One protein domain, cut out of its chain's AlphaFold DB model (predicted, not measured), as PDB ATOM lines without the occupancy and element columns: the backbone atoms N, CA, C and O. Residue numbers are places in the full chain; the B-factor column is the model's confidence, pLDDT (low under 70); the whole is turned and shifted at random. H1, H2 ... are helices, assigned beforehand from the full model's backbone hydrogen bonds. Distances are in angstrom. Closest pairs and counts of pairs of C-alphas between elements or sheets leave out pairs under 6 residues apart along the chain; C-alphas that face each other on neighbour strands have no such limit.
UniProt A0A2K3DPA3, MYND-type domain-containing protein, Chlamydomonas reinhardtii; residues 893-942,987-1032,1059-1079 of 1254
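Overview. This is residues 893 to 942, 987 to 1032 and 1059 to 1079 of the 1254 residues of the protein "MYND-type domain-containing protein" of Chlamydomonas reinhardtii (UniProt A0A2K3DPA3). H5 runs through the middle of a loose, flat group of helices, with H2, H3, H4 and H6 packed on it and H1 across H6. Residues 932 to 942 of H2 stick out as an arm. The printed part has 117 residues, with six named helices, H1 to H6 in order along the chain, that hold 99 of them, and no named strand; its class is all helix, the radius of gyration of the C-alphas is 16.7 A and the spans are 59 by 41 by 22 A.

Along the chain. H1, residues 894 to 910, begins at C-alpha 894 (100.979, 84.112, 70.505). H2, 914 to 942, is 41.8 A long; H3 is 987 to 992, H4 999 to 1005, and H5 1009 to 1030, 31.8 A. H6, 1059 to 1076, ends at C-alpha 1076 (122.375, 79.243, 71.466).

Arrangement. H5, the hub, touches H6, closest C-alphas Ala 1017 and Ala 1061, 4.4 A, at a steep tilt of 52 degrees, opposite ways. Residues 915 to 920 of H2 touch H5, closest C-alphas Leu 916 and Met 1018, 5.4 A. H4 and H5 form a hairpin. H1 and H3 are apart. Every O i to N i+4 pair is within hydrogen-bond range in H2 to H6, and 12 of 13 in H1.

Size, cuts and confidence. Cuts leave gaps of 25.8 A between C-alphas 942 and 987, and 21.7 A between 1032 and 1059. Of the links printed whole, none is long. Residues 1030 to 1032 and 1074 to 1079 have pLDDT under 70.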
ATOM      1  N   GLN A 893      97.918  80.442  71.755       71.94
ATOM      2  CA  GLN A 893      98.230  81.855  72.003       71.94
ATOM      3  C   GLN A 893      99.587  82.271  71.404       71.94
ATOM      4  O   GLN A 893     100.498  81.454  71.256       71.94
ATOM      5  N   ALA A 894      99.767  83.571  71.137       73.19
ATOM      6  CA  ALA A 894     100.979  84.112  70.505       73.19
ATOM      7  C   ALA A 894     102.285  83.749  71.244       73.19
ATOM      8  O   ALA A 894     103.297  83.447  70.615       73.19
ATOM      9  N   TRP A 895     102.269  83.699  72.580       71.81
ATOM     10  CA  TRP A 895     103.454  83.323  73.356       71.81
ATOM     11  C   TRP A 895     103.817  81.833  73.214       71.81
ATOM     12  O   TRP A 895     105.001  81.502  73.196       71.81
ATOM     13  N   GLN A 896     102.831  80.935  73.069       73.06
ATOM     14  CA  GLN A 896     103.065  79.504  72.819       73.06
ATOM     15  C   GLN A 896     103.668  79.311  71.430       73.06
ATOM     16  O   GLN A 896     104.640  78.579  71.262       73.06
ATOM     17  N   GLN A 897     103.132  80.036  70.446       81.62
ATOM     18  CA  GLN A 897     103.650  80.060  69.083       81.62
ATOM     19  C   GLN A 897     105.117  80.527  69.057       81.62
ATOM     20  O   GLN A 897     105.970  79.847  68.486       81.62
ATOM     21  N   ALA A 898     105.444  81.623  69.749       80.50
ATOM     22  CA  ALA A 898     106.822  82.096  69.892       80.50
ATOM     23  C   ALA A 898     107.725  81.067  70.601       80.50
ATOM     24  O   ALA A 898     108.847  80.817  70.164       80.50
ATOM     25  N   ALA A 899     107.225  80.407  71.650       78.75
ATOM     26  CA  ALA A 899     107.968  79.395  72.396       78.75
ATOM     27  C   ALA A 899     108.335  78.157  71.555       78.75
ATOM     28  O   ALA A 899     109.412  77.590  71.779       78.75
ATOM     29  N   VAL A 900     107.470  77.757  70.612       84.19
ATOM     30  CA  VAL A 900     107.739  76.699  69.620       84.19
ATOM     31  C   VAL A 900     108.827  77.142  68.652       84.19
ATOM     32  O   VAL A 900     109.788  76.406  68.434       84.19
ATOM     33  N   LEU A 901     108.718  78.355  68.109       87.50
ATOM     34  CA  LEU A 901     109.713  78.900  67.185       87.50
ATOM     35  C   LEU A 901     111.102  78.997  67.837       87.50
ATOM     36  O   LEU A 901     112.092  78.605  67.221       87.50
ATOM     37  N   ASP A 902     111.174  79.410  69.105       85.12
ATOM     38  CA  ASP A 902     112.422  79.441  69.878       85.12
ATOM     39  C   ASP A 902     113.031  78.045  70.080       85.12
ATOM     40  O   ASP A 902     114.251  77.880  70.019       85.12
ATOM     41  N   LEU A 903     112.198  77.024  70.324       86.06
ATOM     42  CA  LEU A 903     112.656  75.637  70.453       86.06
ATOM     43  C   LEU A 903     113.254  75.132  69.132       86.06
ATOM     44  O   LEU A 903     114.343  74.557  69.128       86.06
ATOM     45  N   LEU A 904     112.562  75.375  68.016       88.88
ATOM     46  CA  LEU A 904     113.005  74.966  66.681       88.88
ATOM     47  C   LEU A 904     114.307  75.658  66.277       88.88
ATOM     48  O   LEU A 904     115.246  74.994  65.839       88.88
ATOM     49  N   GLN A 905     114.396  76.969  66.505       88.19
ATOM     50  CA  GLN A 905     115.625  77.732  66.309       88.19
ATOM     51  C   GLN A 905     116.773  77.152  67.146       88.19
ATOM     52  O   GLN A 905     117.867  76.926  66.628       88.19
ATOM     53  N   GLY A 906     116.525  76.863  68.429       83.88
ATOM     54  CA  GLY A 906     117.514  76.279  69.332       83.88
ATOM     55  C   GLY A 906     118.011  74.898  68.892       83.88
ATOM     56  O   GLY A 906     119.190  74.592  69.084       83.88
ATOM     57  N   TYR A 907     117.140  74.090  68.279       87.25
ATOM     58  CA  TYR A 907     117.489  72.789  67.706       87.25
ATOM     59  C   TYR A 907     118.310  72.923  66.421       87.25
ATOM     60  O   TYR A 907     119.378  72.321  66.312       87.25
ATOM     61  N   TRP A 908     117.872  73.748  65.465       86.56
ATOM     62  CA  TRP A 908     118.597  73.943  64.204       86.56
ATOM     63  C   TRP A 908     119.950  74.632  64.390       86.56
ATOM     64  O   TRP A 908     120.893  74.316  63.670       86.56
ATOM     65  N   ALA A 909     120.089  75.493  65.404       83.94
ATOM     66  CA  ALA A 909     121.377  76.074  65.774       83.94
ATOM     67  C   ALA A 909     122.398  75.007  66.218       83.94
ATOM     68  O   ALA A 909     123.570  75.085  65.854       83.94
ATOM     69  N   ARG A 910     121.949  74.002  66.987       80.56
ATOM     70  CA  ARG A 910     122.787  72.916  67.535       80.56
ATOM     71  C   ARG A 910     122.999  71.751  66.566       80.56
ATOM     72  O   ARG A 910     123.971  71.016  66.710       80.56
ATOM     73  N   SER A 911     122.099  71.574  65.599       80.56
ATOM     74  CA  SER A 911     122.136  70.485  64.620       80.56
ATOM     75  C   SER A 911     121.917  71.015  63.194       80.56
ATOM     76  O   SER A 911     120.818  70.878  62.633       80.56
ATOM     77  N   PRO A 912     122.948  71.647  62.596       72.06
ATOM     78  CA  PRO A 912     122.856  72.201  61.251       72.06
ATOM     79  C   PRO A 912     122.592  71.096  60.220       72.06
ATOM     80  O   PRO A 912     123.133  69.996  60.300       72.06
ATOM     81  N   GLY A 913     121.714  71.372  59.254       77.88
ATOM     82  CA  GLY A 913     121.296  70.407  58.228       77.88
ATOM     83  C   GLY A 913     120.032  69.601  58.556       77.88
ATOM     84  O   GLY A 913     119.392  69.097  57.634       77.88
ATOM     85  N   CYS A 914     119.573  69.550  59.812       84.69
ATOM     86  CA  CYS A 914     118.310  68.870  60.136       84.69
ATOM     87  C   CYS A 914     117.084  69.547  59.508       84.69
ATOM     88  O   CYS A 914     116.157  68.851  59.097       84.69
ATOM     89  N   ALA A 915     117.084  70.878  59.378       85.25
ATOM     90  CA  ALA A 915     116.032  71.603  58.662       85.25
ATOM     91  C   ALA A 915     115.987  71.227  57.168       85.25
ATOM     92  O   ALA A 915     114.903  71.101  56.592       85.25
ATOM     93  N   LEU A 916     117.152  70.973  56.550       87.12
ATOM     94  CA  LEU A 916     117.257  70.504  55.163       87.12
ATOM     95  C   LEU A 916     116.590  69.140  55.020       87.12
ATOM     96  O   LEU A 916     115.716  68.952  54.181       87.12
ATOM     97  N   THR A 917     116.984  68.200  55.882       86.19
ATOM     98  CA  THR A 917     116.459  66.835  55.886       86.19
ATOM     99  C   THR A 917     114.959  66.816  56.163       86.19
ATOM    100  O   THR A 917     114.236  66.090  55.490       86.19
ATOM    101  N   ALA A 918     114.466  67.638  57.094       85.88
ATOM    102  CA  ALA A 918     113.033  67.782  57.338       85.88
ATOM    103  C   ALA A 918     112.294  68.279  56.087       85.88
ATOM    104  O   ALA A 918     111.255  67.729  55.732       85.88
ATOM    105  N   THR A 919     112.861  69.254  55.371       87.25
ATOM    106  CA  THR A 919     112.277  69.783  54.127       87.25
ATOM    107  C   THR A 919     112.270  68.736  53.005       87.25
ATOM    108  O   THR A 919     111.287  68.619  52.274       87.25
ATOM    109  N   GLU A 920     113.320  67.911  52.897       88.06
ATOM    110  CA  GLU A 920     113.349  66.764  51.976       88.06
ATOM    111  C   GLU A 920     112.267  65.725  52.333       88.06
ATOM    112  O   GLU A 920     111.544  65.250  51.457       88.06
ATOM    113  N   MET A 921     112.124  65.389  53.621       86.00
ATOM    114  CA  MET A 921     111.111  64.439  54.102       86.00
ATOM    115  C   MET A 921     109.683  64.940  53.880       86.00
ATOM    116  O   MET A 921     108.831  64.158  53.456       86.00
ATOM    117  N   TRP A 922     109.434  66.238  54.082       87.12
ATOM    118  CA  TRP A 922     108.154  66.876  53.771       87.12
ATOM    119  C   TRP A 922     107.768  66.700  52.307       87.12
ATOM    120  O   TRP A 922     106.660  66.258  52.002       87.12
ATOM    121  N   ALA A 923     108.698  67.008  51.399       86.81
ATOM    122  CA  ALA A 923     108.471  66.890  49.965       86.81
ATOM    123  C   ALA A 923     108.154  65.438  49.578       86.81
ATOM    124  O   ALA A 923     107.211  65.193  48.828       86.81
ATOM    125  N   MET A 924     108.885  64.469  50.146       86.25
ATOM    126  CA  MET A 924     108.627  63.040  49.934       86.25
ATOM    127  C   MET A 924     107.255  62.603  50.456       86.25
ATOM    128  O   MET A 924     106.541  61.884  49.758       86.25
ATOM    129  N   SER A 925     106.874  63.026  51.663       85.12
ATOM    130  CA  SER A 925     105.571  62.692  52.250       85.12
ATOM    131  C   SER A 925     104.421  63.285  51.432       85.12
ATOM    132  O   SER A 925     103.483  62.575  51.062       85.12
ATOM    133  N   THR A 926     104.548  64.558  51.049       85.44
ATOM    134  CA  THR A 926     103.563  65.281  50.234       85.44
ATOM    135  C   THR A 926     103.395  64.631  48.862       85.44
ATOM    136  O   THR A 926     102.268  64.374  48.440       85.44
ATOM    137  N   ALA A 927     104.498  64.258  48.203       86.25
ATOM    138  CA  ALA A 927     104.460  63.568  46.915       86.25
ATOM    139  C   ALA A 927     103.772  62.197  47.014       86.25
ATOM    140  O   ALA A 927     102.934  61.862  46.178       86.25
ATOM    141  N   ARG A 928     104.054  61.418  48.071       86.81
ATOM    142  CA  ARG A 928     103.370  60.135  48.327       86.81
ATOM    143  C   ARG A 928     101.878  60.321  48.597       86.81
ATOM    144  O   ARG A 928     101.071  59.512  48.145       86.81
ATOM    145  N   HIS A 929     101.498  61.355  49.347       84.81
ATOM    146  CA  HIS A 929     100.094  61.671  49.603       84.81
ATOM    147  C   HIS A 929      99.369  62.056  48.307       84.81
ATOM    148  O   HIS A 929      98.312  61.505  48.003       84.81
ATOM    149  N   GLN A 930      99.971  62.931  47.500       85.25
ATOM    150  CA  GLN A 930      99.416  63.344  46.215       85.25
ATOM    151  C   GLN A 930      99.272  62.151  45.257       85.25
ATOM    152  O   GLN A 930      98.200  61.965  44.684       85.25
ATOM    153  N   GLN A 931     100.277  61.276  45.172       86.00
ATOM    154  CA  GLN A 931     100.220  60.053  44.365       86.00
ATOM    155  C   GLN A 931      99.094  59.103  44.813       86.00
ATOM    156  O   GLN A 931      98.378  58.561  43.971       86.00
ATOM    157  N   ARG A 932      98.887  58.928  46.127       85.56
ATOM    158  CA  ARG A 932      97.766  58.131  46.659       85.56
ATOM    159  C   ARG A 932      96.412  58.741  46.299       85.56
ATOM    160  O   ARG A 932      95.563  58.030  45.774       85.56
ATOM    161  N   SER A 933      96.242  60.050  46.491       83.06
ATOM    162  CA  SER A 933      94.992  60.744  46.148       83.06
ATOM    163  C   SER A 933      94.666  60.685  44.651       83.06
ATOM    164  O   SER A 933      93.512  60.480  44.283       83.06
ATOM    165  N   GLN A 934      95.680  60.785  43.784       83.50
ATOM    166  CA  GLN A 934      95.520  60.627  42.337       83.50
ATOM    167  C   GLN A 934      95.106  59.194  41.981       83.50
ATOM    168  O   GLN A 934      94.171  59.011  41.205       83.50
ATOM    169  N   GLY A 935      95.722  58.181  42.602       83.69
ATOM    170  CA  GLY A 935      95.332  56.780  42.419       83.69
ATOM    171  C   GLY A 935      93.908  56.475  42.897       83.69
ATOM    172  O   GLY A 935      93.179  55.736  42.239       83.69
ATOM    173  N   GLU A 936      93.471  57.062  44.012       84.12
ATOM    174  CA  GLU A 936      92.095  56.926  44.508       84.12
ATOM    175  C   GLU A 936      91.074  57.644  43.621       84.12
ATOM    176  O   GLU A 936      90.016  57.083  43.333       84.12
ATOM    177  N   GLN A 937      91.381  58.853  43.144       81.88
ATOM    178  CA  GLN A 937      90.535  59.565  42.183       81.88
ATOM    179  C   GLN A 937      90.420  58.803  40.864       81.88
ATOM    180  O   GLN A 937      89.321  58.698  40.323       81.88
ATOM    181  N   GLN A 938      91.514  58.222  40.375       82.50
ATOM    182  CA  GLN A 938      91.517  57.421  39.156       82.50
ATOM    183  C   GLN A 938      90.681  56.144  39.323       82.50
ATOM    184  O   GLN A 938      89.834  55.864  38.479       82.50
ATOM    185  N   LYS A 939      90.798  55.450  40.466       82.44
ATOM    186  CA  LYS A 939      89.913  54.323  40.818       82.44
ATOM    187  C   LYS A 939      88.441  54.735  40.905       82.44
ATOM    188  O   LYS A 939      87.580  54.004  40.424       82.44
ATOM    189  N   ARG A 940      88.129  55.900  41.487       79.44
ATOM    190  CA  ARG A 940      86.752  56.430  41.542       79.44
ATOM    191  C   ARG A 940      86.213  56.772  40.152       79.44
ATOM    192  O   ARG A 940      85.056  56.477  39.872       79.44
ATOM    193  N   GLN A 941      87.038  57.343  39.275       79.75
ATOM    194  CA  GLN A 941      86.669  57.624  37.884       79.75
ATOM    195  C   GLN A 941      86.481  56.339  37.067       79.75
ATOM    196  O   GLN A 941      85.560  56.265  36.258       79.75
ATOM    197  N   GLU A 942      87.303  55.311  37.285       76.94
ATOM    198  CA  GLU A 942      87.132  53.991  36.664       76.94
ATOM    199  C   GLU A 942      85.864  53.286  37.160       76.94
ATOM    200  O   GLU A 942      85.113  52.757  36.345       76.94
ATOM    201  N   PRO A 987     110.234  61.370  39.985       70.06
ATOM    202  CA  PRO A 987     111.196  62.409  40.347       70.06
ATOM    203  C   PRO A 987     110.636  63.826  40.151       70.06
ATOM    204  O   PRO A 987     110.832  64.701  40.996       70.06
ATOM    205  N   GLU A 988     109.839  64.012  39.099       77.12
ATOM    206  CA  GLU A 988     109.148  65.261  38.767       77.12
ATOM    207  C   GLU A 988     108.113  65.659  39.828       77.12
ATOM    208  O   GLU A 988     108.103  66.806  40.275       77.12
ATOM    209  N   LEU A 989     107.297  64.708  40.304       79.31
ATOM    210  CA  LEU A 989     106.341  64.955  41.390       79.31
ATOM    211  C   LEU A 989     107.063  65.321  42.691       79.31
ATOM    212  O   LEU A 989     106.612  66.208  43.416       79.31
ATOM    213  N   LEU A 990     108.206  64.688  42.977       82.38
ATOM    214  CA  LEU A 990     108.985  64.999  44.173       82.38
ATOM    215  C   LEU A 990     109.523  66.439  44.148       82.38
ATOM    216  O   LEU A 990     109.405  67.146  45.147       82.38
ATOM    217  N   LEU A 991     110.077  66.885  43.016       83.94
ATOM    218  CA  LEU A 991     110.605  68.247  42.859       83.94
ATOM    219  C   LEU A 991     109.497  69.313  42.901       83.94
ATOM    220  O   LEU A 991     109.705  70.380  43.487       83.94
ATOM    221  N   GLN A 992     108.313  69.011  42.357       83.06
ATOM    222  CA  GLN A 992     107.124  69.872  42.443       83.06
ATOM    223  C   GLN A 992     106.602  70.021  43.884       83.06
ATOM    224  O   GLN A 992     106.067  71.072  44.246       83.06
ATOM    225  N   CYS A 993     106.801  69.002  44.724       84.31
ATOM    226  CA  CYS A 993     106.380  69.005  46.125       84.31
ATOM    227  C   CYS A 993     107.355  69.720  47.075       84.31
ATOM    228  O   CYS A 993     107.022  69.918  48.243       84.31
ATOM    229  N   VAL A 994     108.544  70.141  46.615       87.25
ATOM    230  CA  VAL A 994     109.490  70.874  47.474       87.25
ATOM    231  C   VAL A 994     108.969  72.283  47.748       87.25
ATOM    232  O   VAL A 994     108.985  73.148  46.866       87.25
ATOM    233  N   ARG A 995     108.556  72.514  48.997       86.12
ATOM    234  CA  ARG A 995     108.150  73.808  49.557       86.12
ATOM    235  C   ARG A 995     108.792  74.013  50.934       86.12
ATOM    236  O   ARG A 995     109.193  73.022  51.547       86.12
ATOM    237  N   PRO A 996     108.884  75.261  51.430       85.88
ATOM    238  CA  PRO A 996     109.261  75.508  52.816       85.88
ATOM    239  C   PRO A 996     108.350  74.755  53.787       85.88
ATOM    240  O   PRO A 996     107.182  74.496  53.484       85.88
ATOM    241  N   LEU A 997     108.894  74.422  54.957       87.50
ATOM    242  CA  LEU A 997     108.158  73.721  56.007       87.50
ATOM    243  C   LEU A 997     106.890  74.497  56.417       87.50
ATOM    244  O   LEU A 997     106.942  75.729  56.479       87.50
ATOM    245  N   PRO A 998     105.779  73.815  56.766       87.06
ATOM    246  CA  PRO A 998     104.527  74.460  57.184       87.06
ATOM    247  C   PRO A 998     104.699  75.507  58.293       87.06
ATOM    248  O   PRO A 998     104.069  76.566  58.252       87.06
ATOM    249  N   VAL A 999     105.617  75.262  59.232       88.06
ATOM    250  CA  VAL A 999     105.963  76.196  60.315       88.06
ATOM    251  C   VAL A 999     106.484  77.561  59.835       88.06
ATOM    252  O   VAL A 999     106.450  78.529  60.591       88.06
ATOM    253  N   GLN A1000     106.898  77.705  58.571       90.94
ATOM    254  CA  GLN A1000     107.236  79.012  57.999       90.94
ATOM    255  C   GLN A1000     106.044  79.981  58.067       90.94
ATOM    256  O   GLN A1000     106.234  81.163  58.340       90.94
ATOM    257  N   ARG A1001     104.808  79.490  57.891       86.94
ATOM    258  CA  ARG A1001     103.592  80.315  58.017       86.94
ATOM    259  C   ARG A1001     103.435  80.870  59.431       86.94
ATOM    260  O   ARG A1001     103.069  82.030  59.591       86.94
ATOM    261  N   LEU A1002     103.757  80.054  60.434       86.94
ATOM    262  CA  LEU A1002     103.757  80.453  61.840       86.94
ATOM    263  C   LEU A1002     104.826  81.521  62.111       86.94
ATOM    264  O   LEU A1002     104.541  82.524  62.759       86.94
ATOM    265  N   ALA A1003     106.034  81.339  61.570       87.00
ATOM    266  CA  ALA A1003     107.117  82.313  61.703       87.00
ATOM    267  C   ALA A1003     106.742  83.677  61.102       87.00
ATOM    268  O   ALA A1003     106.934  84.704  61.749       87.00
ATOM    269  N   VAL A1004     106.141  83.690  59.906       87.69
ATOM    270  CA  VAL A1004     105.661  84.921  59.259       87.69
ATOM    271  C   VAL A1004     104.555  85.586  60.084       87.69
ATOM    272  O   VAL A1004     104.615  86.792  60.306       87.69
ATOM    273  N   ALA A1005     103.589  84.813  60.595       85.00
ATOM    274  CA  ALA A1005     102.501  85.340  61.423       85.00
ATOM    275  C   ALA A1005     102.992  85.981  62.737       85.00
ATOM    276  O   ALA A1005     102.409  86.960  63.193       85.00
ATOM    277  N   GLN A1006     104.080  85.467  63.319       83.62
ATOM    278  CA  GLN A1006     104.711  86.000  64.537       83.62
ATOM    279  C   GLN A1006     105.799  87.059  64.266       83.62
ATOM    280  O   GLN A1006     106.509  87.462  65.185       83.62
ATOM    281  N   GLY A1007     105.983  87.498  63.014       85.56
ATOM    282  CA  GLY A1007     107.005  88.492  62.650       85.56
ATOM    283  C   GLY A1007     108.456  87.995  62.762       85.56
ATOM    284  O   GLY A1007     109.390  88.798  62.762       85.56
ATOM    285  N   ARG A1008     108.675  86.677  62.843       85.31
ATOM    286  CA  ARG A1008     109.995  86.026  62.919       85.31
ATOM    287  C   ARG A1008     110.601  85.848  61.526       85.31
ATOM    288  O   ARG A1008     110.661  84.744  60.980       85.31
ATOM    289  N   LEU A1009     111.022  86.970  60.937       86.81
ATOM    290  CA  LEU A1009     111.610  87.021  59.591       86.81
ATOM    291  C   LEU A1009     112.908  86.207  59.485       86.81
ATOM    292  O   LEU A1009     113.143  85.580  58.457       86.81
ATOM    293  N   ASP A1010     113.685  86.136  60.568       87.00
ATOM    294  CA  ASP A1010     114.899  85.321  60.676       87.00
ATOM    295  C   ASP A1010     114.639  83.845  60.329       87.00
ATOM    296  O   ASP A1010     115.310  83.253  59.481       87.00
ATOM    297  N   LEU A1011     113.607  83.253  60.937       87.25
ATOM    298  CA  LEU A1011     113.216  81.865  60.688       87.25
ATOM    299  C   LEU A1011     112.547  81.692  59.321       87.25
ATOM    300  O   LEU A1011     112.755  80.672  58.660       87.25
ATOM    301  N   ALA A1012     111.754  82.673  58.883       88.44
ATOM    302  CA  ALA A1012     111.075  82.615  57.595       88.44
ATOM    303  C   ALA A1012     112.066  82.600  56.418       88.44
ATOM    304  O   ALA A1012     111.918  81.781  55.504       88.44
ATOM    305  N   GLU A1013     113.096  83.451  56.464       89.50
ATOM    306  CA  GLU A1013     114.176  83.503  55.474       89.50
ATOM    307  C   GLU A1013     115.026  82.231  55.489       89.50
ATOM    308  O   GLU A1013     115.298  81.661  54.429       89.50
ATOM    309  N   TYR A1014     115.391  81.740  56.681       90.38
ATOM    310  CA  TYR A1014     116.141  80.492  56.832       90.38
ATOM    311  C   TYR A1014     115.404  79.312  56.185       90.38
ATOM    312  O   TYR A1014     115.966  78.614  55.343       90.38
ATOM    313  N   LEU A1015     114.120  79.114  56.502       90.31
ATOM    314  CA  LEU A1015     113.315  78.021  55.941       90.31
ATOM    315  C   LEU A1015     113.095  78.154  54.428       90.31
ATOM    316  O   LEU A1015     113.059  77.143  53.722       90.31
ATOM    317  N   GLY A1016     113.001  79.387  53.922       88.75
ATOM    318  CA  GLY A1016     112.988  79.662  52.486       88.75
ATOM    319  C   GLY A1016     114.282  79.207  51.806       88.75
ATOM    320  O   GLY A1016     114.236  78.499  50.798       88.75
ATOM    321  N   ALA A1017     115.436  79.526  52.400       89.06
ATOM    322  CA  ALA A1017     116.737  79.070  51.921       89.06
ATOM    323  C   ALA A1017     116.871  77.533  51.964       89.06
ATOM    324  O   ALA A1017     117.354  76.933  51.000       89.06
ATOM    325  N   MET A1018     116.377  76.875  53.021       91.00
ATOM    326  CA  MET A1018     116.402  75.408  53.129       91.00
ATOM    327  C   MET A1018     115.592  74.717  52.027       91.00
ATOM    328  O   MET A1018     116.025  73.680  51.525       91.00
ATOM    329  N   ALA A1019     114.466  75.290  51.594       89.50
ATOM    330  CA  ALA A1019     113.680  74.750  50.483       89.50
ATOM    331  C   ALA A1019     114.424  74.822  49.138       89.50
ATOM    332  O   ALA A1019     114.380  73.865  48.359       89.50
ATOM    333  N   VAL A1020     115.146  75.918  48.881       89.62
ATOM    334  CA  VAL A1020     115.986  76.071  47.678       89.62
ATOM    335  C   VAL A1020     117.111  75.032  47.673       89.62
ATOM    336  O   VAL A1020     117.311  74.339  46.674       89.62
ATOM    337  N   LEU A1021     117.795  74.861  48.808       88.44
ATOM    338  CA  LEU A1021     118.869  73.875  48.964       88.44
ATOM    339  C   LEU A1021     118.354  72.426  48.878       88.44
ATOM    340  O   LEU A1021     119.014  71.570  48.286       88.44
ATOM    341  N   ALA A1022     117.168  72.136  49.424       87.69
ATOM    342  CA  ALA A1022     116.553  70.809  49.350       87.69
ATOM    343  C   ALA A1022     116.205  70.443  47.903       87.69
ATOM    344  O   ALA A1022     116.474  69.323  47.465       87.69
ATOM    345  N   ARG A1023     115.660  71.401  47.138       88.19
ATOM    346  CA  ARG A1023     115.345  71.214  45.717       88.19
ATOM    347  C   ARG A1023     116.596  70.891  44.904       88.19
ATOM    348  O   ARG A1023     116.572  69.949  44.119       88.19
ATOM    349  N   GLU A1024     117.693  71.611  45.136       88.19
ATOM    350  CA  GLU A1024     118.979  71.329  44.487       88.19
ATOM    351  C   GLU A1024     119.486  69.918  44.825       88.19
ATOM    352  O   GLU A1024     119.877  69.157  43.937       88.19
ATOM    353  N   ARG A1025     119.464  69.534  46.106       86.00
ATOM    354  CA  ARG A1025     119.989  68.239  46.549       86.00
ATOM    355  C   ARG A1025     119.157  67.063  46.041       86.00
ATOM    356  O   ARG A1025     119.732  66.043  45.666       86.00
ATOM    357  N   LEU A1026     117.832  67.199  45.994       85.12
ATOM    358  CA  LEU A1026     116.943  66.193  45.408       85.12
ATOM    359  C   LEU A1026     117.128  66.095  43.889       85.12
ATOM    360  O   LEU A1026     117.215  64.982  43.377       85.12
ATOM    361  N   ALA A1027     117.294  67.222  43.188       84.44
ATOM    362  CA  ALA A1027     117.580  67.224  41.753       84.44
ATOM    363  C   ALA A1027     118.912  66.522  41.434       84.44
ATOM    364  O   ALA A1027     118.968  65.698  40.527       84.44
ATOM    365  N   ARG A1028     119.966  66.755  42.233       83.12
ATOM    366  CA  ARG A1028     121.261  66.056  42.097       83.12
ATOM    367  C   ARG A1028     121.177  64.559  42.404       83.12
ATOM    368  O   ARG A1028     121.837  63.769  41.744       83.12
ATOM    369  N   LYS A1029     120.385  64.158  43.406       78.44
ATOM    370  CA  LYS A1029     120.173  62.737  43.749       78.44
ATOM    371  C   LYS A1029     119.424  61.980  42.645       78.44
ATOM    372  O   LYS A1029     119.604  60.774  42.522       78.44
ATOM    373  N   GLN A1030     118.579  62.669  41.879       69.12
ATOM    374  CA  GLN A1030     117.809  62.094  40.771       69.12
ATOM    375  C   GLN A1030     118.563  62.153  39.434       69.12
ATOM    376  O   GLN A1030     118.430  61.248  38.616       69.12
ATOM    377  N   GLY A1031     119.387  63.183  39.229       57.50
ATOM    378  CA  GLY A1031     120.280  63.336  38.084       57.50
ATOM    379  C   GLY A1031     121.627  62.652  38.310       57.50
ATOM    380  O   GLY A1031     122.637  63.317  38.529       57.50
ATOM    381  N   GLY A1032     121.659  61.322  38.254       45.06
ATOM    382  CA  GLY A1032     122.910  60.576  38.115       45.06
ATOM    383  C   GLY A1032     123.502  60.778  36.717       45.06
ATOM    384  O   GLY A1032     123.287  59.950  35.841       45.06
ATOM    385  N   TYR A1059     123.462  79.858  45.661       78.19
ATOM    386  CA  TYR A1059     124.539  80.541  46.370       78.19
ATOM    387  C   TYR A1059     123.983  81.525  47.407       78.19
ATOM    388  O   TYR A1059     124.377  81.471  48.572       78.19
ATOM    389  N   ALA A1060     123.004  82.350  47.024       81.69
ATOM    390  CA  ALA A1060     122.321  83.262  47.940       81.69
ATOM    391  C   ALA A1060     121.649  82.516  49.107       81.69
ATOM    392  O   ALA A1060     121.825  82.905  50.260       81.69
ATOM    393  N   ALA A1061     120.957  81.402  48.839       84.12
ATOM    394  CA  ALA A1061     120.355  80.569  49.880       84.12
ATOM    395  C   ALA A1061     121.403  80.000  50.855       84.12
ATOM    396  O   ALA A1061     121.198  80.033  52.067       84.12
ATOM    397  N   ARG A1062     122.558  79.537  50.358       87.56
ATOM    398  CA  ARG A1062     123.656  79.038  51.205       87.56
ATOM    399  C   ARG A1062     124.246  80.139  52.091       87.56
ATOM    400  O   ARG A1062     124.532  79.883  53.257       87.56
ATOM    401  N   VAL A1063     124.383  81.360  51.567       88.19
ATOM    402  CA  VAL A1063     124.857  82.530  52.330       88.19
ATOM    403  C   VAL A1063     123.851  82.936  53.413       88.19
ATOM    404  O   VAL A1063     124.250  83.190  54.548       88.19
ATOM    405  N   ILE A1064     122.554  82.970  53.091       86.44
ATOM    406  CA  ILE A1064     121.484  83.287  54.052       86.44
ATOM    407  C   ILE A1064     121.438  82.234  55.167       86.44
ATOM    408  O   ILE A1064     121.467  82.592  56.344       86.44
ATOM    409  N   ALA A1065     121.434  80.945  54.812       84.94
ATOM    410  CA  ALA A1065     121.430  79.855  55.785       84.94
ATOM    411  C   ALA A1065     122.674  79.893  56.688       84.94
ATOM    412  O   ALA A1065     122.548  79.831  57.910       84.94
ATOM    413  N   GLY A1066     123.864  80.082  56.103       83.69
ATOM    414  CA  GLY A1066     125.120  80.171  56.849       83.69
ATOM    415  C   GLY A1066     125.170  81.355  57.819       83.69
ATOM    416  O   GLY A1066     125.614  81.192  58.956       83.69
ATOM    417  N   ARG A1067     124.661  82.528  57.414       87.44
ATOM    418  CA  ARG A1067     124.570  83.720  58.275       87.44
ATOM    419  C   ARG A1067     123.722  83.448  59.518       87.44
ATOM    420  O   ARG A1067     124.171  83.710  60.633       87.44
ATOM    421  N   TRP A1068     122.509  82.930  59.327       85.06
ATOM    422  CA  TRP A1068     121.587  82.678  60.434       85.06
ATOM    423  C   TRP A1068     122.090  81.563  61.353       85.06
ATOM    424  O   TRP A1068     122.044  81.721  62.570       85.06
ATOM    425  N   GLU A1069     122.668  80.489  60.808       82.00
ATOM    426  CA  GLU A1069     123.277  79.430  61.621       82.00
ATOM    427  C   GLU A1069     124.421  79.949  62.499       82.00
ATOM    428  O   GLU A1069     124.491  79.598  63.677       82.00
ATOM    429  N   GLN A1070     125.294  80.810  61.969       81.50
ATOM    430  CA  GLN A1070     126.373  81.424  62.750       81.50
ATOM    431  C   GLN A1070     125.827  82.338  63.853       81.50
ATOM    432  O   GLN A1070     126.245  82.235  65.009       81.50
ATOM    433  N   GLN A1071     124.858  83.193  63.520       82.88
ATOM    434  CA  GLN A1071     124.248  84.117  64.473       82.88
ATOM    435  C   GLN A1071     123.499  83.377  65.589       82.88
ATOM    436  O   GLN A1071     123.613  83.732  66.764       82.88
ATOM    437  N   TRP A1072     122.762  82.319  65.249       82.00
ATOM    438  CA  TRP A1072     122.050  81.515  66.234       82.00
ATOM    439  C   TRP A1072     122.991  80.659  67.067       82.00
ATOM    440  O   TRP A1072     122.761  80.565  68.265       82.00
ATOM    441  N   ARG A1073     124.066  80.081  66.511       74.75
ATOM    442  CA  ARG A1073     125.065  79.347  67.311       74.75
ATOM    443  C   ARG A1073     125.708  80.235  68.369       74.75
ATOM    444  O   ARG A1073     125.812  79.811  69.515       74.75
ATOM    445  N   ALA A1074     126.062  81.472  68.017       69.50
ATOM    446  CA  ALA A1074     126.617  82.427  68.974       69.50
ATOM    447  C   ALA A1074     125.652  82.721  70.143       69.50
ATOM    448  O   ALA A1074     126.090  82.870  71.281       69.50
ATOM    449  N   ALA A1075     124.340  82.745  69.885       64.69
ATOM    450  CA  ALA A1075     123.309  82.962  70.903       64.69
ATOM    451  C   ALA A1075     122.870  81.677  71.645       64.69
ATOM    452  O   ALA A1075     122.482  81.732  72.811       64.69
ATOM    453  N   ALA A1076     122.926  80.513  70.989       58.50
ATOM    454  CA  ALA A1076     122.375  79.243  71.466       58.50
ATOM    455  C   ALA A1076     123.279  78.500  72.459       58.50
ATOM    456  O   ALA A1076     122.803  77.576  73.116       58.50
ATOM    457  N   MET A1077     124.549  78.898  72.599       55.31
ATOM    458  CA  MET A1077     125.515  78.271  73.517       55.31
ATOM    459  C   MET A1077     125.177  78.466  75.002       55.31
ATOM    460  O   MET A1077     125.788  77.828  75.857       55.31
ATOM    461  N   ARG A1078     124.207  79.326  75.342       62.53
ATOM    462  CA  ARG A1078     123.759  79.491  76.726       62.53
ATOM    463  C   ARG A1078     122.688  78.438  77.061       62.53
ATOM    464  O   ARG A1078     121.639  78.447  76.411       62.53
ATOM    465  N   PRO A1079     122.914  77.554  78.052       64.44
ATOM    466  CA  PRO A1079     121.890  76.614  78.501       64.44
ATOM    467  C   PRO A1079     120.699  77.383  79.073       64.44
ATOM    468  O   PRO A1079     120.878  78.390  79.769       64.44
TER     469      PRO A1079